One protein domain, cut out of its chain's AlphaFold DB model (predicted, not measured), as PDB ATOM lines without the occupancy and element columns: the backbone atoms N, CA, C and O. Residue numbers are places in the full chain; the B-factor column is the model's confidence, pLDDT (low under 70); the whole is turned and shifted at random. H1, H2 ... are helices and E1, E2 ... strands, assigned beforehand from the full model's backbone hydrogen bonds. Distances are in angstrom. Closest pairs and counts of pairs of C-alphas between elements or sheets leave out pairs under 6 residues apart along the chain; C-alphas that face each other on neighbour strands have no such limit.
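AT A GLANCE: This is residues 9 to 147 of the 147 residues of the protein "Alpha/beta hydrolase family" of Rhizobium sp. NFR03 (UniProt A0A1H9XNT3). A small slab of three parallel strands, E1, E4 and E5, has H8 over one face and H6 over the other; a second lobe holds the hairpin E2 and E3 with H2, H3 and H4. H1 and H5 touch each other away from the slab, and the long stretch of residues 82 to 93 runs from H5 back to E4. The 139 printed residues have eight named helices and five named strands, in the order E1 H1 H2 E2 E3 H3 H4 H5 E4 H6 E5 H7 H8, a mixed class of helices and strands. The larger sheet has the order E1, E4, E5. The whole is compact, with a radius of gyration of the C-alphas of 15.0 A, and rounded, spanning 37 by 33 by 24 A.

IN THESE COORDINATES: In the larger sheet, E1 is residues 9 to 11, from C-alpha 9 at (-13.180, -2.146, -13.114); E4 is residues 94 to 99, 16.3 A long; E5 is residues 120 to 124, 13.4 A. H6 is residues 107 to 116, 14.1 A; H7 is residues 130 to 133; H8 is residues 135 to 146, 16.2 A, ending with C-alpha 146 at (-9.580, 0.643, -21.534). Elsewhere, H1 is residues 22 to 26, H2 33 to 37, E2 38 to 41, E3 44 to 47, H3 49 to 56, 9.8 A, H4 62 to 70, 12.3 A, and H5 77 to 81.

HOW THE PARTS SIT: E4 is the inner strand: N 10 and O 95 are 2.9 A apart towards E1, and N 124 and O 98 2.8 A towards E5, within hydrogen-bond range. H6 and H8 are on opposite faces, making three layers, helices on both faces of the sheet. H6 lies over E4 at a height over the sheet of 8.8 A, its closest C-alphas there Tyr 96 and Ala 114, 5.8 A. H8 also lies over E4, at 9.1 A, with C-alphas of Tyr 95 and Ala 145 closest, 6.8 A. E4, H6 and E5 form a strand-helix-strand unit, parallel neighbour strands joined through a helix, with a right-handed crossover. H7 only grazes the sheet. In the antiparallel hairpin E2 and E3, N 39 and O 46 are 2.9 A apart. H3 touches H2, C-alphas of Gly 37 and Ala 51 closest at 5.1 A, and H4, Leu 53 and Ala 65 at 5.9 A. H1 touches H5, Ala 23 and Ser 81 at 5.8 A. Every O i to N i+4 pair is within range in H1, H3, H4, H6 and H8, but 0 of 1 in H2 and in H5, where 2 of 2 O i to N i+3 pairs are; H7 is too short for an i+4 pair.

THE WHOLE: The C-alphas of Gly 42 and Gly 147, the two farthest apart, are 43.3 A apart. The printed part has no cut, and the link from H5 to E4 is long. The mean pLDDT of the printed part is 96.2, and no printed residue is under 70.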
ATOM      1  N   VAL A   9     -12.875  -0.712 -13.032       98.44
ATOM      2  CA  VAL A   9     -13.180  -2.146 -13.114       98.44
ATOM      3  C   VAL A   9     -13.128  -2.739 -11.713       98.44
ATOM      4  O   VAL A   9     -12.112  -2.642 -11.026       98.44
ATOM      5  N   TYR A  10     -14.229  -3.347 -11.288       98.50
ATOM      6  CA  TYR A  10     -14.367  -4.014  -9.998       98.50
ATOM      7  C   TYR A  10     -14.366  -5.528 -10.208       98.50
ATOM      8  O   TYR A  10     -15.153  -6.037 -10.998       98.50
ATOM      9  N   ILE A  11     -13.506  -6.261  -9.505       98.75
ATOM     10  CA  ILE A  11     -13.398  -7.723  -9.623       98.75
ATOM     11  C   ILE A  11     -13.631  -8.309  -8.240       98.75
ATOM     12  O   ILE A  11     -12.860  -7.998  -7.334       98.75
ATOM     13  N   ALA A  12     -14.703  -9.092  -8.071       98.31
ATOM     14  CA  ALA A  12     -15.078  -9.686  -6.786       98.31
ATOM     15  C   ALA A  12     -14.984  -8.679  -5.621       98.31
ATOM     16  O   ALA A  12     -14.306  -8.919  -4.627       98.31
ATOM     17  N   ALA A  13     -15.573  -7.486  -5.769       96.69
ATOM     18  CA  ALA A  13     -15.232  -6.340  -4.922       96.69
ATOM     19  C   ALA A  13     -16.423  -5.777  -4.141       96.69
ATOM     20  O   ALA A  13     -17.522  -5.596  -4.660       96.69
ATOM     21  N   ARG A  14     -16.187  -5.352  -2.899       94.00
ATOM     22  CA  ARG A  14     -17.106  -4.413  -2.242       94.00
ATOM     23  C   ARG A  14     -16.809  -3.007  -2.753       94.00
ATOM     24  O   ARG A  14     -15.655  -2.594  -2.791       94.00
ATOM     25  N   ALA A  15     -17.854  -2.275  -3.109       93.56
ATOM     26  CA  ALA A  15     -17.744  -0.954  -3.713       93.56
ATOM     27  C   ALA A  15     -18.854  -0.037  -3.166       93.56
ATOM     28  O   ALA A  15     -19.889   0.160  -3.814       93.56
ATOM     29  N   PRO A  16     -18.678   0.465  -1.929       93.56
ATOM     30  CA  PRO A  16     -19.652   1.344  -1.295       93.56
ATOM     31  C   PRO A  16     -19.844   2.644  -2.088       93.56
ATOM     32  O   PRO A  16     -18.977   3.062  -2.862       93.56
ATOM     33  N   ASP A  17     -21.004   3.265  -1.905       94.00
ATOM     34  CA  ASP A  17     -21.278   4.617  -2.389       94.00
ATOM     35  C   ASP A  17     -20.646   5.683  -1.480       94.00
ATOM     36  O   ASP A  17     -20.156   5.394  -0.385       94.00
ATOM     37  N   ALA A  18     -20.686   6.939  -1.923       91.38
ATOM     38  CA  ALA A  18     -20.276   8.075  -1.114       91.38
ATOM     39  C   ALA A  18     -21.049   8.107   0.218       91.38
ATOM     40  O   ALA A  18     -22.278   8.129   0.255       91.38
ATOM     41  N   ASN A  19     -20.297   8.153   1.316       89.12
ATOM     42  CA  ASN A  19     -20.747   8.146   2.707       89.12
ATOM     43  C   ASN A  19     -21.431   6.850   3.176       89.12
ATOM     44  O   ASN A  19     -21.924   6.802   4.306       89.12
ATOM     45  N   GLU A  20     -21.425   5.794   2.362       90.44
ATOM     46  CA  GLU A  20     -21.907   4.478   2.768       90.44
ATOM     47  C   GLU A  20     -20.878   3.782   3.673       90.44
ATOM     48  O   GLU A  20     -19.663   3.858   3.465       90.44
ATOM     49  N   ASP A  21     -21.371   3.112   4.715       89.81
ATOM     50  CA  ASP A  21     -20.536   2.376   5.660       89.81
ATOM     51  C   ASP A  21     -20.223   0.974   5.125       89.81
ATOM     52  O   ASP A  21     -21.128   0.194   4.812       89.81
ATOM     53  N   PHE A  22     -18.934   0.644   5.035       88.88
ATOM     54  CA  PHE A  22     -18.468  -0.615   4.455       88.88
ATOM     55  C   PHE A  22     -18.987  -1.855   5.202       88.88
ATOM     56  O   PHE A  22     -19.371  -2.844   4.573       88.88
ATOM     57  N   ALA A  23     -19.025  -1.812   6.538       88.50
ATOM     58  CA  ALA A  23     -19.505  -2.926   7.350       88.50
ATOM     59  C   ALA A  23     -21.028  -3.049   7.293       88.50
ATOM     60  O   ALA A  23     -21.550  -4.161   7.218       88.50
ATOM     61  N   ALA A  24     -21.747  -1.926   7.335       90.81
ATOM     62  CA  ALA A  24     -23.201  -1.919   7.241       90.81
ATOM     63  C   ALA A  24     -23.672  -2.456   5.886       90.81
ATOM     64  O   ALA A  24     -24.566  -3.296   5.859       90.81
ATOM     65  N   LEU A  25     -23.017  -2.055   4.789       91.75
ATOM     66  CA  LEU A  25     -23.281  -2.592   3.455       91.75
ATOM     67  C   LEU A  25     -23.071  -4.111   3.407       91.75
ATOM     68  O   LEU A  25     -23.893  -4.825   2.851       91.75
ATOM     69  N   ALA A  26     -21.999  -4.629   4.012       90.50
ATOM     70  CA  ALA A  26     -21.764  -6.073   4.039       90.50
ATOM     71  C   ALA A  26     -22.841  -6.840   4.834       90.50
ATOM     72  O   ALA A  26     -23.164  -7.971   4.483       90.50
ATOM     73  N   LYS A  27     -23.414  -6.229   5.881       93.44
ATOM     74  CA  LYS A  27     -24.439  -6.837   6.750       93.44
ATOM     75  C   LYS A  27     -25.829  -6.937   6.116       93.44
ATOM     76  O   LYS A  27     -26.698  -7.572   6.708       93.44
ATOM     77  N   THR A  28     -26.064  -6.330   4.952       95.50
ATOM     78  CA  THR A  28     -27.349  -6.465   4.240       95.50
ATOM     79  C   THR A  28     -27.489  -7.812   3.521       95.50
ATOM     80  O   THR A  28     -28.580  -8.145   3.066       95.50
ATOM     81  N   TYR A  29     -26.413  -8.608   3.474       96.75
ATOM     82  CA  TYR A  29     -26.365  -9.948   2.892       96.75
ATOM     83  C   TYR A  29     -25.801 -10.967   3.897       96.75
ATOM     84  O   TYR A  29     -25.138 -10.576   4.862       96.75
ATOM     85  N   PRO A  30     -26.035 -12.282   3.695       97.69
ATOM     86  CA  PRO A  30     -25.473 -13.320   4.554       97.69
ATOM     87  C   PRO A  30     -23.952 -13.211   4.698       97.69
ATOM     88  O   PRO A  30     -23.232 -13.076   3.703       97.69
ATOM     89  N   THR A  31     -23.472 -13.325   5.940       96.12
ATOM     90  CA  THR A  31     -22.042 -13.296   6.261       96.12
ATOM     91  C   THR A  31     -21.301 -14.404   5.501       96.12
ATOM     92  O   THR A  31     -21.650 -15.577   5.650       96.12
ATOM     93  N   PRO A  32     -20.269 -14.064   4.712       95.88
ATOM     94  CA  PRO A  32     -19.539 -15.038   3.913       95.88
ATOM     95  C   PRO A  32     -18.609 -15.904   4.791       95.88
ATOM     96  O   PRO A  32     -18.008 -15.363   5.731       95.88
ATOM     97  N   PRO A  33     -18.453 -17.212   4.494       97.88
ATOM     98  CA  PRO A  33     -17.679 -18.167   5.297       97.88
ATOM     99  C   PRO A  33     -16.257 -17.728   5.668       97.88
ATOM    100  O   PRO A  33     -15.872 -17.883   6.830       97.88
ATOM    101  N   ALA A  34     -15.521 -17.089   4.746       97.38
ATOM    102  CA  ALA A  34     -14.152 -16.624   4.992       97.38
ATOM    103  C   ALA A  34     -14.045 -15.699   6.218       97.38
ATOM    104  O   ALA A  34     -13.012 -15.663   6.887       97.38
ATOM    105  N   SER A  35     -15.126 -14.984   6.561       95.88
ATOM    106  CA  SER A  35     -15.173 -14.075   7.716       95.88
ATOM    107  C   SER A  35     -14.872 -14.785   9.039       95.88
ATOM    108  O   SER A  35     -14.280 -14.181   9.929       95.88
ATOM    109  N   ALA A  36     -15.241 -16.066   9.169       97.38
ATOM    110  CA  ALA A  36     -14.964 -16.864  10.365       97.38
ATOM    111  C   ALA A  36     -13.471 -17.206  10.522       97.38
ATOM    112  O   ALA A  36     -13.034 -17.596  11.601       97.38
ATOM    113  N   GLY A  37     -12.694 -17.076   9.445       97.56
ATOM    114  CA  GLY A  37     -11.262 -17.333   9.429       97.56
ATOM    115  C   GLY A  37     -10.396 -16.091   9.568       97.56
ATOM    116  O   GLY A  37      -9.184 -16.218   9.424       97.56
ATOM    117  N   ILE A  38     -10.970 -14.910   9.807       97.31
ATOM    118  CA  ILE A  38     -10.188 -13.693  10.031       97.31
ATOM    119  C   ILE A  38      -9.600 -13.729  11.442       97.31
ATOM    120  O   ILE A  38     -10.327 -13.818  12.430       97.31
ATOM    121  N   VAL A  39      -8.278 -13.598  11.535       97.62
ATOM    122  CA  VAL A  39      -7.540 -13.434  12.792       97.62
ATOM    123  C   VAL A  39      -6.830 -12.088  12.802       97.62
ATOM    124  O   VAL A  39      -6.389 -11.612  11.756       97.62
ATOM    125  N   PHE A  40      -6.726 -11.482  13.985       97.62
ATOM    126  CA  PHE A  40      -6.073 -10.191  14.176       97.62
ATOM    127  C   PHE A  40      -4.815 -10.318  15.027       97.62
ATOM    128  O   PHE A  40      -4.792 -11.051  16.015       97.62
ATOM    129  N   ASP A  41      -3.806  -9.547  14.647       96.62
ATOM    130  CA  ASP A  41      -2.548  -9.346  15.347       96.62
ATOM    131  C   ASP A  41      -2.337  -7.833  15.483       96.62
ATOM    132  O   ASP A  41      -2.009  -7.133  14.522       96.62
ATOM    133  N   GLY A  42      -2.697  -7.292  16.649       96.44
ATOM    134  CA  GLY A  42      -2.837  -5.849  16.841       96.44
ATOM    135  C   GLY A  42      -3.840  -5.222  15.860       96.44
ATOM    136  O   GLY A  42      -5.032  -5.538  15.873       96.44
ATOM    137  N   GLU A  43      -3.346  -4.313  15.017       96.75
ATOM    138  CA  GLU A  43      -4.134  -3.562  14.026       96.75
ATOM    139  C   GLU A  43      -4.148  -4.203  12.632       96.75
ATOM    140  O   GLU A  43      -4.667  -3.608  11.680       96.75
ATOM    141  N   GLU A  44      -3.583  -5.399  12.498       97.69
ATOM    142  CA  GLU A  44      -3.502  -6.138  11.245       97.69
ATOM    143  C   GLU A  44      -4.372  -7.392  11.289       97.69
ATOM    144  O   GLU A  44      -4.427  -8.097  12.293       97.69
ATOM    145  N   GLY A  45      -5.083  -7.660  10.198       97.25
ATOM    146  CA  GLY A  45      -5.927  -8.829  10.003       97.25
ATOM    147  C   GLY A  45      -5.431  -9.685   8.844       97.25
ATOM    148  O   GLY A  45      -4.870  -9.177   7.874       97.25
ATOM    149  N   ARG A  46      -5.652 -10.994   8.932       97.88
ATOM    150  CA  ARG A  46      -5.353 -11.970   7.872       97.88
ATOM    151  C   ARG A  46      -6.318 -13.146   7.951       97.88
ATOM    152  O   ARG A  46      -6.895 -13.400   9.008       97.88
ATOM    153  N   LEU A  47      -6.480 -13.876   6.855       98.38
ATOM    154  CA  LEU A  47      -7.173 -15.159   6.867       98.38
ATOM    155  C   LEU A  47      -6.255 -16.246   7.438       98.38
ATOM    156  O   LEU A  47      -5.066 -16.300   7.122       98.38
ATOM    157  N   THR A  48      -6.820 -17.134   8.254       98.50
ATOM    158  CA  THR A  48      -6.233 -18.450   8.555       98.50
ATOM    159  C   THR A  48      -5.999 -19.240   7.272       98.50
ATOM    160  O   THR A  48      -6.720 -19.053   6.295       98.50
ATOM    161  N   GLU A  49      -5.036 -20.163   7.289       98.31
ATOM    162  CA  GLU A  49      -4.734 -21.023   6.139       98.31
ATOM    163  C   GLU A  49      -5.984 -21.730   5.612       98.31
ATOM    164  O   GLU A  49      -6.299 -21.627   4.432       98.31
ATOM    165  N   ARG A  50      -6.761 -22.365   6.498       98.44
ATOM    166  CA  ARG A  50      -7.994 -23.059   6.112       98.44
ATOM    167  C   ARG A  50      -8.964 -22.137   5.365       98.44
ATOM    168  O   ARG A  50      -9.400 -22.483   4.277       98.44
ATOM    169  N   ALA A  51      -9.267 -20.960   5.914       98.50
ATOM    170  CA  ALA A  51     -10.178 -20.019   5.260       98.50
ATOM    171  C   ALA A  51      -9.596 -19.443   3.962       98.50
ATOM    172  O   ALA A  51     -10.331 -19.216   3.005       98.50
ATOM    173  N   PHE A  52      -8.279 -19.239   3.895       98.69
ATOM    174  CA  PHE A  52      -7.633 -18.802   2.664       98.69
ATOM    175  C   PHE A  52      -7.775 -19.860   1.563       98.69
ATOM    176  O   PHE A  52      -8.216 -19.550   0.463       98.69
ATOM    177  N   LEU A  53      -7.440 -21.117   1.857       98.44
ATOM    178  CA  LEU A  53      -7.466 -22.198   0.873       98.44
ATOM    179  C   LEU A  53      -8.894 -22.593   0.469       98.44
ATOM    180  O   LEU A  53      -9.135 -22.863  -0.702       98.44
ATOM    181  N   GLU A  54      -9.837 -22.630   1.416       98.12
ATOM    182  CA  GLU A  54     -11.202 -23.124   1.176       98.12
ATOM    183  C   GLU A  54     -12.176 -22.028   0.714       98.12
ATOM    184  O   GLU A  54     -13.041 -22.292  -0.122       98.12
ATOM    185  N   ASP A  55     -12.071 -20.808   1.252       98.38
ATOM    186  CA  ASP A  55     -13.087 -19.761   1.062       98.38
ATOM    187  C   ASP A  55     -12.615 -18.583   0.187       98.38
ATOM    188  O   ASP A  55     -13.435 -17.907  -0.439       98.38
ATOM    189  N   PHE A  56     -11.307 -18.319   0.133       98.38
ATOM    190  CA  PHE A  56     -10.730 -17.220  -0.655       98.38
ATOM    191  C   PHE A  56     -10.166 -17.711  -1.998       98.38
ATOM    192  O   PHE A  56     -10.401 -17.106  -3.041       98.38
ATOM    193  N   ALA A  57      -9.459 -18.839  -1.985       98.31
ATOM    194  CA  ALA A  57      -8.794 -19.441  -3.138       98.31
ATOM    195  C   ALA A  57      -9.435 -20.775  -3.569       98.31
ATOM    196  O   ALA A  57      -8.742 -21.641  -4.101       98.31
ATOM    197  N   GLY A  58     -10.738 -20.960  -3.318       97.44
ATOM    198  CA  GLY A  58     -11.405 -22.269  -3.389       97.44
ATOM    199  C   GLY A  58     -11.424 -22.942  -4.769       97.44
ATOM    200  O   GLY A  58     -11.669 -24.142  -4.861       97.44
ATOM    201  N   ASP A  59     -11.142 -22.197  -5.836       97.56
ATOM    202  CA  ASP A  59     -11.068 -22.663  -7.225       97.56
ATOM    203  C   ASP A  59      -9.637 -22.624  -7.803       97.56
ATOM    204  O   ASP A  59      -9.433 -22.815  -9.003       97.56
ATOM    205  N   ILE A  60      -8.626 -22.399  -6.960       98.00
ATOM    206  CA  ILE A  60      -7.211 -22.424  -7.342       98.00
ATOM    207  C   ILE A  60      -6.606 -23.786  -6.966       98.00
ATOM    208  O   ILE A  60      -6.837 -24.277  -5.860       98.00
ATOM    209  N   PRO A  61      -5.762 -24.404  -7.825       98.12
ATOM    210  CA  PRO A  61      -5.037 -25.618  -7.462       98.12
ATOM    211  C   PRO A  61      -4.296 -25.457  -6.134       98.12
ATOM    212  O   PRO A  61      -3.541 -24.499  -5.955       98.12
ATOM    213  N   ARG A  62      -4.471 -26.419  -5.222       97.44
ATOM    214  CA  ARG A  62      -4.025 -26.314  -3.824       97.44
ATOM    215  C   ARG A  62      -2.581 -25.834  -3.659       97.44
ATOM    216  O   ARG A  62      -2.353 -24.880  -2.930       97.44
ATOM    217  N   ALA A  63      -1.634 -26.422  -4.390       98.12
ATOM    218  CA  ALA A  63      -0.225 -26.026  -4.313       98.12
ATOM    219  C   ALA A  63      -0.004 -24.541  -4.664       98.12
ATOM    220  O   ALA A  63       0.829 -23.869  -4.065       98.12
ATOM    221  N   ARG A  64      -0.773 -23.993  -5.614       98.19
ATOM    222  CA  ARG A  64      -0.726 -22.564  -5.954       98.19
ATOM    223  C   ARG A  64      -1.404 -21.717  -4.877       98.19
ATOM    224  O   ARG A  64      -0.893 -20.650  -4.555       98.19
ATOM    225  N   ALA A  65      -2.515 -22.182  -4.310       98.44
ATOM    226  CA  ALA A  65      -3.198 -21.501  -3.211       98.44
ATOM    227  C   ALA A  65      -2.328 -21.426  -1.940       98.44
ATOM    228  O   ALA A  65      -2.311 -20.389  -1.285       98.44
ATOM    229  N   GLU A  66      -1.542 -22.462  -1.639       98.50
ATOM    230  CA  GLU A  66      -0.567 -22.486  -0.534       98.50
ATOM    231  C   GLU A  66       0.551 -21.449  -0.738       98.50
ATOM    232  O   GLU A  66       0.902 -20.719   0.190       98.50
ATOM    233  N   VAL A  67       1.056 -21.301  -1.970       98.25
ATOM    234  CA  VAL A  67       2.017 -20.236  -2.314       98.25
ATOM    235  C   VAL A  67       1.391 -18.850  -2.137       98.25
ATOM    236  O   VAL A  67       2.007 -17.968  -1.544       98.25
ATOM    237  N   LEU A  68       0.154 -18.654  -2.606       98.19
ATOM    238  CA  LEU A  68      -0.561 -17.385  -2.443       98.19
ATOM    239  C   LEU A  68      -0.803 -17.060  -0.964       98.19
ATOM    240  O   LEU A  68      -0.591 -15.917  -0.557       98.19
ATOM    241  N   TYR A  69      -1.167 -18.060  -0.157       98.44
ATOM    242  CA  TYR A  69      -1.329 -17.928   1.289       98.44
ATOM    243  C   TYR A  69      -0.029 -17.486   1.966       98.44
ATOM    244  O   TYR A  69      -0.047 -16.550   2.765       98.44
ATOM    245  N   ALA A  70       1.104 -18.095   1.601       98.19
ATOM    246  CA  ALA A  70       2.418 -17.720   2.125       98.19
ATOM    247  C   ALA A  70       2.791 -16.260   1.811       98.19
ATOM    248  O   ALA A  70       3.565 -15.645   2.542       98.19
ATOM    249  N   THR A  71       2.220 -15.694   0.744       96.69
ATOM    250  CA  THR A  71       2.406 -14.292   0.338       96.69
ATOM    251  C   THR A  71       1.256 -13.366   0.741       96.69
ATOM    252  O   THR A  71       1.252 -12.197   0.355       96.69
ATOM    253  N   GLN A  72       0.271 -13.853   1.503       96.44
ATOM    254  CA  GLN A  72      -0.857 -13.042   1.953       96.44
ATOM    255  C   GLN A  72      -0.353 -11.866   2.794       96.44
ATOM    256  O   GLN A  72       0.200 -12.048   3.880       96.44
ATOM    257  N   TYR A  73      -0.606 -10.650   2.319       95.69
ATOM    258  CA  TYR A  73      -0.272  -9.451   3.070       95.69
ATOM    259  C   TYR A  73      -1.390  -9.117   4.073       95.69
ATOM    260  O   TYR A  73      -2.564  -9.124   3.684       95.69
ATOM    261  N   PRO A  74      -1.077  -8.815   5.346       95.69
ATOM    262  CA  PRO A  74      -2.092  -8.420   6.314       95.69
ATOM    263  C   PRO A  74      -2.800  -7.118   5.912       95.69
ATOM    264  O   PRO A  74      -2.177  -6.170   5.434       95.69
ATOM    265  N   PHE A  75      -4.109  -7.040   6.141       95.31
ATOM    266  CA  PHE A  75      -4.878  -5.809   5.948       95.31
ATOM    267  C   PHE A  75      -5.000  -5.031   7.260       95.31
ATOM    268  O   PHE A  75      -5.021  -5.606   8.344       95.31
ATOM    269  N   ARG A  76      -5.146  -3.705   7.193       96.00
ATOM    270  CA  ARG A  76      -5.388  -2.889   8.393       96.00
ATOM    271  C   ARG A  76      -6.822  -3.063   8.878       96.00
ATOM    272  O   ARG A  76      -7.748  -2.880   8.098       96.00
ATOM    273  N   LYS A  77      -7.029  -3.319  10.170       92.88
ATOM    274  CA  LYS A  77      -8.353  -3.491  10.797       92.88
ATOM    275  C   LYS A  77      -9.331  -2.356  10.469       92.88
ATOM    276  O   LYS A  77     -10.507  -2.616  10.215       92.88
ATOM    277  N   ALA A  78      -8.828  -1.124  10.386       91.50
ATOM    278  CA  ALA A  78      -9.596   0.063  10.003       91.50
ATOM    279  C   ALA A  78     -10.258  -0.030   8.611       91.50
ATOM    280  O   ALA A  78     -11.250   0.655   8.371       91.50
ATOM    281  N   LEU A  79      -9.766  -0.900   7.714       88.00
ATOM    282  CA  LEU A  79     -10.380  -1.185   6.412       88.00
ATOM    283  C   LEU A  79     -11.846  -1.612   6.557       88.00
ATOM    284  O   LEU A  79     -12.686  -1.222   5.752       88.00
ATOM    285  N   LEU A  80     -12.165  -2.388   7.597       85.12
ATOM    286  CA  LEU A  80     -13.499  -2.961   7.787       85.12
ATOM    287  C   LEU A  80     -14.553  -1.927   8.200       85.12
ATOM    288  O   LEU A  80     -15.740  -2.207   8.083       85.12
ATOM    289  N   SER A  81     -14.135  -0.748   8.662       84.12
ATOM    290  CA  SER A  81     -15.007   0.372   9.040       84.12
ATOM    291  C   SER A  81     -14.769   1.611   8.176       84.12
ATOM    292  O   SER A  81     -15.130   2.723   8.565       84.12
ATOM    293  N   GLY A  82     -14.093   1.445   7.036       81.88
ATOM    294  CA  GLY A  82     -13.798   2.538   6.124       81.88
ATOM    295  C   GLY A  82     -15.073   3.161   5.555       81.88
ATOM    296  O   GLY A  82     -16.067   2.476   5.311       81.88
ATOM    297  N   LYS A  83     -15.020   4.472   5.314       83.88
ATOM    298  CA  LYS A  83     -16.045   5.213   4.576       83.88
ATOM    299  C   LYS A  83     -15.406   5.848   3.356       83.88
ATOM    300  O   LYS A  83     -14.344   6.462   3.460       83.88
ATOM    301  N   VAL A  84     -16.058   5.697   2.213       84.19
ATOM    302  CA  VAL A  84     -15.648   6.356   0.973       84.19
ATOM    303  C   VAL A  84     -16.374   7.693   0.898       84.19
ATOM    304  O   VAL A  84     -17.580   7.741   1.098       84.19
ATOM    305  N   THR A  85     -15.665   8.790   0.646       86.56
ATOM    306  CA  THR A  85     -16.274  10.131   0.530       86.56
ATOM    307  C   THR A  85     -16.722  10.454  -0.895       86.56
ATOM    308  O   THR A  85     -17.687  11.187  -1.078       86.56
ATOM    309  N   GLU A  86     -16.062   9.876  -1.900       90.19
ATOM    310  CA  GLU A  86     -16.396  10.003  -3.321       90.19
ATOM    311  C   GLU A  86     -16.293   8.620  -3.978       90.19
ATOM    312  O   GLU A  86     -15.228   8.000  -3.989       90.19
ATOM    313  N   ALA A  87     -17.401   8.120  -4.520       93.25
ATOM    314  CA  ALA A  87     -17.431   6.850  -5.231       93.25
ATOM    315  C   ALA A  87     -17.070   7.062  -6.708       93.25
ATOM    316  O   ALA A  87     -17.833   7.665  -7.456       93.25
ATOM    317  N   ALA A  88     -15.925   6.535  -7.157       93.38
ATOM    318  CA  ALA A  88     -15.462   6.706  -8.540       93.38
ATOM    319  C   ALA A  88     -16.490   6.235  -9.589       93.38
ATOM    320  O   ALA A  88     -16.656   6.882 -10.623       93.38
ATOM    321  N   TRP A  89     -17.230   5.163  -9.286       95.38
ATOM    322  CA  TRP A  89     -18.284   4.611 -10.141       95.38
ATOM    323  C   TRP A  89     -19.477   5.556 -10.355       95.38
ATOM    324  O   TRP A  89     -20.229   5.382 -11.306       95.38
ATOM    325  N   ARG A  90     -19.636   6.610  -9.538       95.19
ATOM    326  CA  ARG A  90     -20.623   7.681  -9.780       95.19
ATOM    327  C   ARG A  90     -20.224   8.622 -10.922       95.19
ATOM    328  O   ARG A  90     -21.061   9.386 -11.395       95.19
ATOM    329  N   HIS A  91     -18.959   8.604 -11.340       94.44
ATOM    330  CA  HIS A  91     -18.387   9.589 -12.266       94.44
ATOM    331  C   HIS A  91     -17.684   8.972 -13.477       94.44
ATOM    332  O   HIS A  91     -17.250   9.707 -14.366       94.44
ATOM    333  N   LYS A  92     -17.511   7.650 -13.501       95.38
ATOM    334  CA  LYS A  92     -16.768   6.930 -14.535       95.38
ATOM    335  C   LYS A  92     -17.577   5.733 -15.032       95.38
ATOM    336  O   LYS A  92     -18.250   5.102 -14.214       95.38
ATOM    337  N   PRO A  93     -17.476   5.394 -16.333       97.44
ATOM    338  CA  PRO A  93     -17.909   4.095 -16.825       97.44
ATOM    339  C   PRO A  93     -17.398   2.995 -15.902       97.44
ATOM    340  O   PRO A  93     -16.230   3.001 -15.498       97.44
ATOM    341  N   SER A  94     -18.304   2.105 -15.525       98.38
ATOM    342  CA  SER A  94     -18.046   1.084 -14.523       98.38
ATOM    343  C   SER A  94     -18.201  -0.294 -15.137       98.38
ATOM    344  O   SER A  94     -19.133  -0.554 -15.895       98.38
ATOM    345  N   TYR A  95     -17.277  -1.173 -14.784       98.75
ATOM    346  CA  TYR A  95     -17.252  -2.566 -15.194       98.75
ATOM    347  C   TYR A  95     -17.165  -3.437 -13.953       98.75
ATOM    348  O   TYR A  95     -16.576  -3.035 -12.943       98.75
ATOM    349  N   TYR A  96     -17.753  -4.624 -14.016       98.88
ATOM    350  CA  TYR A  96     -17.816  -5.502 -12.859       98.88
ATOM    351  C   TYR A  96     -17.664  -6.977 -13.251       98.88
ATOM    352  O   TYR A  96     -18.399  -7.476 -14.095       98.88
ATOM    353  N   ALA A  97     -16.750  -7.697 -12.604       98.81
ATOM    354  CA  ALA A  97     -16.674  -9.153 -12.657       98.81
ATOM    355  C   ALA A  97     -17.241  -9.740 -11.357       98.81
ATOM    356  O   ALA A  97     -16.617  -9.647 -10.295       98.81
ATOM    357  N   VAL A  98     -18.440 -10.320 -11.439       98.88
ATOM    358  CA  VAL A  98     -19.067 -11.050 -10.330       98.88
ATOM    359  C   VAL A  98     -18.449 -12.440 -10.256       98.88
ATOM    360  O   VAL A  98     -18.432 -13.160 -11.249       98.88
ATOM    361  N   SER A  99     -17.971 -12.831  -9.079       98.81
ATOM    362  CA  SER A  99     -17.523 -14.201  -8.811       98.81
ATOM    363  C   SER A  99     -18.665 -14.979  -8.162       98.81
ATOM    364  O   SER A  99     -19.035 -14.726  -7.016       98.81
ATOM    365  N   SER A 100     -19.298 -15.878  -8.920       98.69
ATOM    366  CA  SER A 100     -20.581 -16.480  -8.533       98.69
ATOM    367  C   SER A 100     -20.480 -17.491  -7.387       98.69
ATOM    368  O   SER A 100     -21.501 -17.826  -6.789       98.69
ATOM    369  N   GLU A 101     -19.275 -17.985  -7.086       98.50
ATOM    370  CA  GLU A 101     -18.985 -18.955  -6.020       98.50
ATOM    371  C   GLU A 101     -18.104 -18.337  -4.915       98.50
ATOM    372  O   GLU A 101     -17.465 -19.044  -4.134       98.50
ATOM    373  N   ASP A 102     -18.069 -17.005  -4.828       98.69
ATOM    374  CA  ASP A 102     -17.283 -16.270  -3.839       98.69
ATOM    375  C   ASP A 102     -17.792 -16.516  -2.406       98.69
ATOM    376  O   ASP A 102     -18.957 -16.291  -2.063       98.69
ATOM    377  N   ARG A 103     -16.885 -16.979  -1.538       98.44
ATOM    378  CA  ARG A 103     -17.138 -17.267  -0.116       98.44
ATOM    379  C   ARG A 103     -16.466 -16.257   0.822       98.44
ATOM    380  O   ARG A 103     -16.429 -16.473   2.033       98.44
ATOM    381  N   THR A 104     -15.995 -15.139   0.276       97.88
ATOM    382  CA  THR A 104     -15.376 -13.979   0.943       97.88
ATOM    383  C   THR A 104     -16.237 -12.717   0.822       97.88
ATOM    384  O   THR A 104     -16.351 -11.932   1.771       97.88
ATOM    385  N   ILE A 105     -16.910 -12.522  -0.311       97.75
ATOM    386  CA  ILE A 105     -17.945 -11.505  -0.511       97.75
ATOM    387  C   ILE A 105     -19.157 -12.185  -1.123       97.75
ATOM    388  O   ILE A 105     -19.056 -12.788  -2.182       97.75
ATOM    389  N   ASN A 106     -20.315 -12.031  -0.480       98.25
ATOM    390  CA  ASN A 106     -21.549 -12.643  -0.952       98.25
ATOM    391  C   ASN A 106     -21.827 -12.279  -2.435       98.25
ATOM    392  O   ASN A 106     -21.889 -11.086  -2.746       98.25
ATOM    393  N   PRO A 107     -22.017 -13.256  -3.342       98.44
ATOM    394  CA  PRO A 107     -22.244 -12.982  -4.761       98.44
ATOM    395  C   PRO A 107     -23.476 -12.111  -5.035       98.44
ATOM    396  O   PRO A 107     -23.459 -11.301  -5.957       98.44
ATOM    397  N   ASP A 108     -24.524 -12.182  -4.211       98.56
ATOM    398  CA  ASP A 108     -25.701 -11.321  -4.373       98.56
ATOM    399  C   ASP A 108     -25.406  -9.861  -4.024       98.56
ATOM    400  O   ASP A 108     -25.951  -8.958  -4.664       98.56
ATOM    401  N   LEU A 109     -24.489  -9.609  -3.081       98.50
ATOM    402  CA  LEU A 109     -23.969  -8.261  -2.844       98.50
ATOM    403  C   LEU A 109     -23.204  -7.759  -4.074       98.50
ATOM    404  O   LEU A 109     -23.373  -6.608  -4.469       98.50
ATOM    405  N   GLN A 110     -22.399  -8.610  -4.713       98.75
ATOM    406  CA  GLN A 110     -21.675  -8.245  -5.936       98.75
ATOM    407  C   GLN A 110     -22.635  -7.905  -7.082       98.75
ATOM    408  O   GLN A 110     -22.505  -6.850  -7.702       98.75
ATOM    409  N   ARG A 111     -23.656  -8.743  -7.314       98.75
ATOM    410  CA  ARG A 111     -24.702  -8.497  -8.322       98.75
ATOM    411  C   ARG A 111     -25.472  -7.208  -8.040       98.75
ATOM    412  O   ARG A 111     -25.727  -6.428  -8.958       98.75
ATOM    413  N   PHE A 112     -25.820  -6.956  -6.777       98.56
ATOM    414  CA  PHE A 112     -26.453  -5.702  -6.367       98.56
ATOM    415  C   PHE A 112     -25.575  -4.491  -6.678       98.56
ATOM    416  O   PHE A 112     -26.066  -3.512  -7.237       98.56
ATOM    417  N   LEU A 113     -24.285  -4.564  -6.349       98.31
ATOM    418  CA  LEU A 113     -23.329  -3.491  -6.601       98.31
ATOM    419  C   LEU A 113     -23.174  -3.215  -8.096       98.31
ATOM    420  O   LEU A 113     -23.337  -2.068  -8.505       98.31
ATOM    421  N   ALA A 114     -22.952  -4.255  -8.902       98.62
ATOM    422  CA  ALA A 114     -22.858  -4.142 -10.354       98.62
ATOM    423  C   ALA A 114     -24.101  -3.460 -10.950       98.62
ATOM    424  O   ALA A 114     -23.988  -2.501 -11.712       98.62
ATOM    425  N   LYS A 115     -25.298  -3.886 -10.521       98.44
ATOM    426  CA  LYS A 115     -26.567  -3.290 -10.957       98.44
ATOM    427  C   LYS A 115     -26.723  -1.837 -10.505       98.44
ATOM    428  O   LYS A 115     -27.153  -0.999 -11.289       98.44
ATOM    429  N   ARG A 116     -26.401  -1.521  -9.248       96.88
ATOM    430  CA  ARG A 116     -26.509  -0.159  -8.691       96.88
ATOM    431  C   ARG A 116     -25.599   0.838  -9.413       96.88
ATOM    432  O   ARG A 116     -25.937   2.015  -9.484       96.88
ATOM    433  N   MET A 117     -24.461   0.369  -9.914       97.69
ATOM    434  CA  MET A 117     -23.501   1.170 -10.676       97.69
ATOM    435  C   MET A 117     -23.896   1.382 -12.136       97.69
ATOM    436  O   MET A 117     -23.203   2.128 -12.817       97.69
ATOM    437  N   ASP A 118     -24.941   0.701 -12.621       98.00
ATOM    438  CA  ASP A 118     -25.192   0.540 -14.059       98.00
ATOM    439  C   ASP A 118     -23.931   0.037 -14.796       98.00
ATOM    440  O   ASP A 118     -23.576   0.491 -15.881       98.00
ATOM    441  N   ALA A 119     -23.185  -0.864 -14.144       98.50
ATOM    442  CA  ALA A 119     -21.917  -1.349 -14.662       98.50
ATOM    443  C   ALA A 119     -22.134  -2.372 -15.779       98.50
ATOM    444  O   ALA A 119     -23.016  -3.233 -15.690       98.50
ATOM    445  N   LYS A 120     -21.246  -2.373 -16.779       98.44
ATOM    446  CA  LYS A 120     -21.128  -3.527 -17.670       98.44
ATOM    447  C   LYS A 120     -20.563  -4.702 -16.873       98.44
ATOM    448  O   LYS A 120     -19.412  -4.671 -16.436       98.44
ATOM    449  N   ALA A 121     -21.386  -5.723 -16.668       98.31
ATOM    450  CA  ALA A 121     -21.056  -6.837 -15.795       98.31
ATOM    451  C   ALA A 121     -20.885  -8.154 -16.558       98.31
ATOM    452  O   ALA A 121     -21.668  -8.466 -17.456       98.31
ATOM    453  N   ILE A 122     -19.898  -8.940 -16.138       98.69
ATOM    454  CA  ILE A 122     -19.784 -10.366 -16.447       98.69
ATOM    455  C   ILE A 122     -19.909 -11.163 -15.149       98.69
ATOM    456  O   ILE A 122     -19.562 -10.674 -14.071       98.69
ATOM    457  N   GLU A 123     -20.396 -12.393 -15.250       98.69
ATOM    458  CA  GLU A 123     -20.444 -13.326 -14.128       98.69
ATOM    459  C   GLU A 123     -19.560 -14.532 -14.442       98.69
ATOM    460  O   GLU A 123     -19.723 -15.180 -15.475       98.69
ATOM    461  N   ILE A 124     -18.602 -14.797 -13.558       98.75
ATOM    462  CA  ILE A 124     -17.590 -15.840 -13.697       98.75
ATOM    463  C   ILE A 124     -17.859 -16.890 -12.625       98.75
ATOM    464  O   ILE A 124     -18.027 -16.559 -11.445       98.75
ATOM    465  N   LYS A 125     -17.866 -18.165 -13.023       98.62
ATOM    466  CA  LYS A 125     -17.975 -19.291 -12.093       98.62
ATOM    467  C   LYS A 125     -16.656 -19.502 -11.344       98.62
ATOM    468  O   LYS A 125     -15.876 -20.382 -11.686       98.62
ATOM    469  N   ALA A 126     -16.415 -18.648 -10.355       98.62
ATOM    470  CA  ALA A 126     -15.155 -18.551  -9.633       98.62
ATOM    471  C   ALA A 126     -15.356 -18.296  -8.135       98.62
ATOM    472  O   ALA A 126     -16.365 -17.709  -7.720       98.62
ATOM    473  N   SER A 127     -14.344 -18.675  -7.347       98.50
ATOM    474  CA  SER A 127     -14.164 -18.210  -5.968       98.50
ATOM    475  C   SER A 127     -13.702 -16.742  -5.956       98.50
ATOM    476  O   SER A 127     -13.740 -16.051  -6.972       98.50
ATOM    477  N   HIS A 128     -13.259 -16.230  -4.807       98.62
ATOM    478  CA  HIS A 128     -12.924 -14.811  -4.651       98.62
ATOM    479  C   HIS A 128     -11.771 -14.350  -5.563       98.62
ATOM    480  O   HIS A 128     -11.764 -13.224  -6.058       98.62
ATOM    481  N   LEU A 129     -10.799 -15.226  -5.829       98.25
ATOM    482  CA  LEU A 129      -9.622 -14.931  -6.650       98.25
ATOM    483  C   LEU A 129      -9.843 -15.163  -8.157       98.25
ATOM    484  O   LEU A 129      -8.955 -15.677  -8.840       98.25
ATOM    485  N   SER A 130     -10.981 -14.723  -8.700       98.44
ATOM    486  CA  SER A 130     -11.288 -14.809 -10.140       98.44
ATOM    487  C   SER A 130     -10.227 -14.162 -11.035       98.44
ATOM    488  O   SER A 130      -9.949 -14.668 -12.117       98.44
ATOM    489  N   LEU A 131      -9.533 -13.126 -10.551       97.88
ATOM    490  CA  LEU A 131      -8.380 -12.525 -11.243       97.88
ATOM    491  C   LEU A 131      -7.200 -13.494 -11.457       97.88
ATOM    492  O   LEU A 131      -6.345 -13.243 -12.303       97.88
ATOM    493  N   ILE A 132      -7.128 -14.584 -10.686       98.00
ATOM    494  CA  ILE A 132      -6.075 -15.605 -10.763       98.00
ATOM    495  C   ILE A 132      -6.585 -16.894 -11.414       98.00
ATOM    496  O   ILE A 132      -5.832 -17.508 -12.177       98.00
ATOM    497  N   SER A 133      -7.806 -17.332 -11.087       98.38
ATOM    498  CA  SER A 133      -8.388 -18.568 -11.627       98.38
ATOM    499  C   SER A 133      -8.915 -18.400 -13.055       98.38
ATOM    500  O   SER A 133      -8.766 -19.320 -13.854       98.38
ATOM    501  N   HIS A 134      -9.424 -17.212 -13.396       98.50
ATOM    502  CA  HIS A 134     -10.012 -16.868 -14.698       98.50
ATOM    503  C   HIS A 134      -9.377 -15.584 -15.272       98.50
ATOM    504  O   HIS A 134     -10.047 -14.568 -15.490       98.50
ATOM    505  N   PRO A 135      -8.045 -15.574 -15.484       98.25
ATOM    506  CA  PRO A 135      -7.332 -14.368 -15.887       98.25
ATOM    507  C   PRO A 135      -7.703 -13.900 -17.300       98.25
ATOM    508  O   PRO A 135      -7.538 -12.720 -17.588       98.25
ATOM    509  N   GLY A 136      -8.190 -14.793 -18.172       98.69
ATOM    510  CA  GLY A 136      -8.615 -14.448 -19.530       98.69
ATOM    511  C   GLY A 136      -9.842 -13.542 -19.517       98.69
ATOM    512  O   GLY A 136      -9.780 -12.420 -20.009       98.69
ATOM    513  N   GLU A 137     -10.913 -13.982 -18.860       98.62
ATOM    514  CA  GLU A 137     -12.171 -13.243 -18.733       98.62
ATOM    515  C   GLU A 137     -11.974 -11.897 -18.025       98.62
ATOM    516  O   GLU A 137     -12.530 -10.874 -18.430       98.62
ATOM    517  N   VAL A 138     -11.137 -11.873 -16.982       98.62
ATOM    518  CA  VAL A 138     -10.795 -10.632 -16.277       98.62
ATOM    519  C   VAL A 138      -9.978  -9.690 -17.163       98.62
ATOM    520  O   VAL A 138     -10.245  -8.487 -17.176       98.62
ATOM    521  N   ALA A 139      -9.001 -10.202 -17.916       98.56
ATOM    522  CA  ALA A 139      -8.205  -9.382 -18.825       98.56
ATOM    523  C   ALA A 139      -9.056  -8.801 -19.961       98.56
ATOM    524  O   ALA A 139      -8.914  -7.621 -20.269       98.56
ATOM    525  N   GLU A 140      -9.963  -9.588 -20.541       98.56
ATOM    526  CA  GLU A 140     -10.895  -9.122 -21.572       98.56
ATOM    527  C   GLU A 140     -11.786  -7.988 -21.054       98.56
ATOM    528  O   GLU A 140     -11.900  -6.956 -21.716       98.56
ATOM    529  N   LEU A 141     -12.334  -8.113 -19.839       98.56
ATOM    530  CA  LEU A 141     -13.124  -7.048 -19.217       98.56
ATOM    531  C   LEU A 141     -12.308  -5.758 -19.022       98.56
ATOM    532  O   LEU A 141     -12.813  -4.661 -19.258       98.56
ATOM    533  N   ILE A 142     -11.047  -5.881 -18.591       98.44
ATOM    534  CA  ILE A 142     -10.148  -4.732 -18.403       98.44
ATOM    535  C   ILE A 142      -9.807  -4.075 -19.742       98.44
ATOM    536  O   ILE A 142      -9.824  -2.848 -19.832       98.44
ATOM    537  N   LEU A 143      -9.499  -4.868 -20.773       98.12
ATOM    538  CA  LEU A 143      -9.207  -4.359 -22.113       98.12
ATOM    539  C   LEU A 143     -10.412  -3.613 -22.681       98.12
ATOM    540  O   LEU A 143     -10.257  -2.520 -23.213       98.12
ATOM    541  N   GLU A 144     -11.614  -4.147 -22.489       97.62
ATOM    542  CA  GLU A 144     -12.830  -3.478 -22.927       97.62
ATOM    543  C   GLU A 144     -13.073  -2.149 -22.194       97.62
ATOM    544  O   GLU A 144     -13.521  -1.173 -22.793       97.62
ATOM    545  N   ALA A 145     -12.751  -2.085 -20.901       97.31
ATOM    546  CA  ALA A 145     -12.835  -0.852 -20.125       97.31
ATOM    547  C   ALA A 145     -11.784   0.197 -20.528       97.31
ATOM    548  O   ALA A 145     -11.980   1.393 -20.288       97.31
ATOM    549  N   ALA A 146     -10.663  -0.236 -21.110       95.12
ATOM    550  CA  ALA A 146      -9.580   0.643 -21.534       95.12
ATOM    551  C   ALA A 146      -9.866   1.360 -22.868       95.12
ATOM    552  O   ALA A 146      -9.363   2.474 -23.041       95.12
ATOM    553  N   GLY A 147     -10.709   0.778 -23.732       86.25
ATOM    554  CA  GLY A 147     -11.054   1.306 -25.059       86.25
ATOM    555  C   GLY A 147     -10.155   0.765 -26.158       86.25
ATOM    556  O   GLY A 147      -9.065   1.345 -26.357       86.25
TER     557      GLY A 147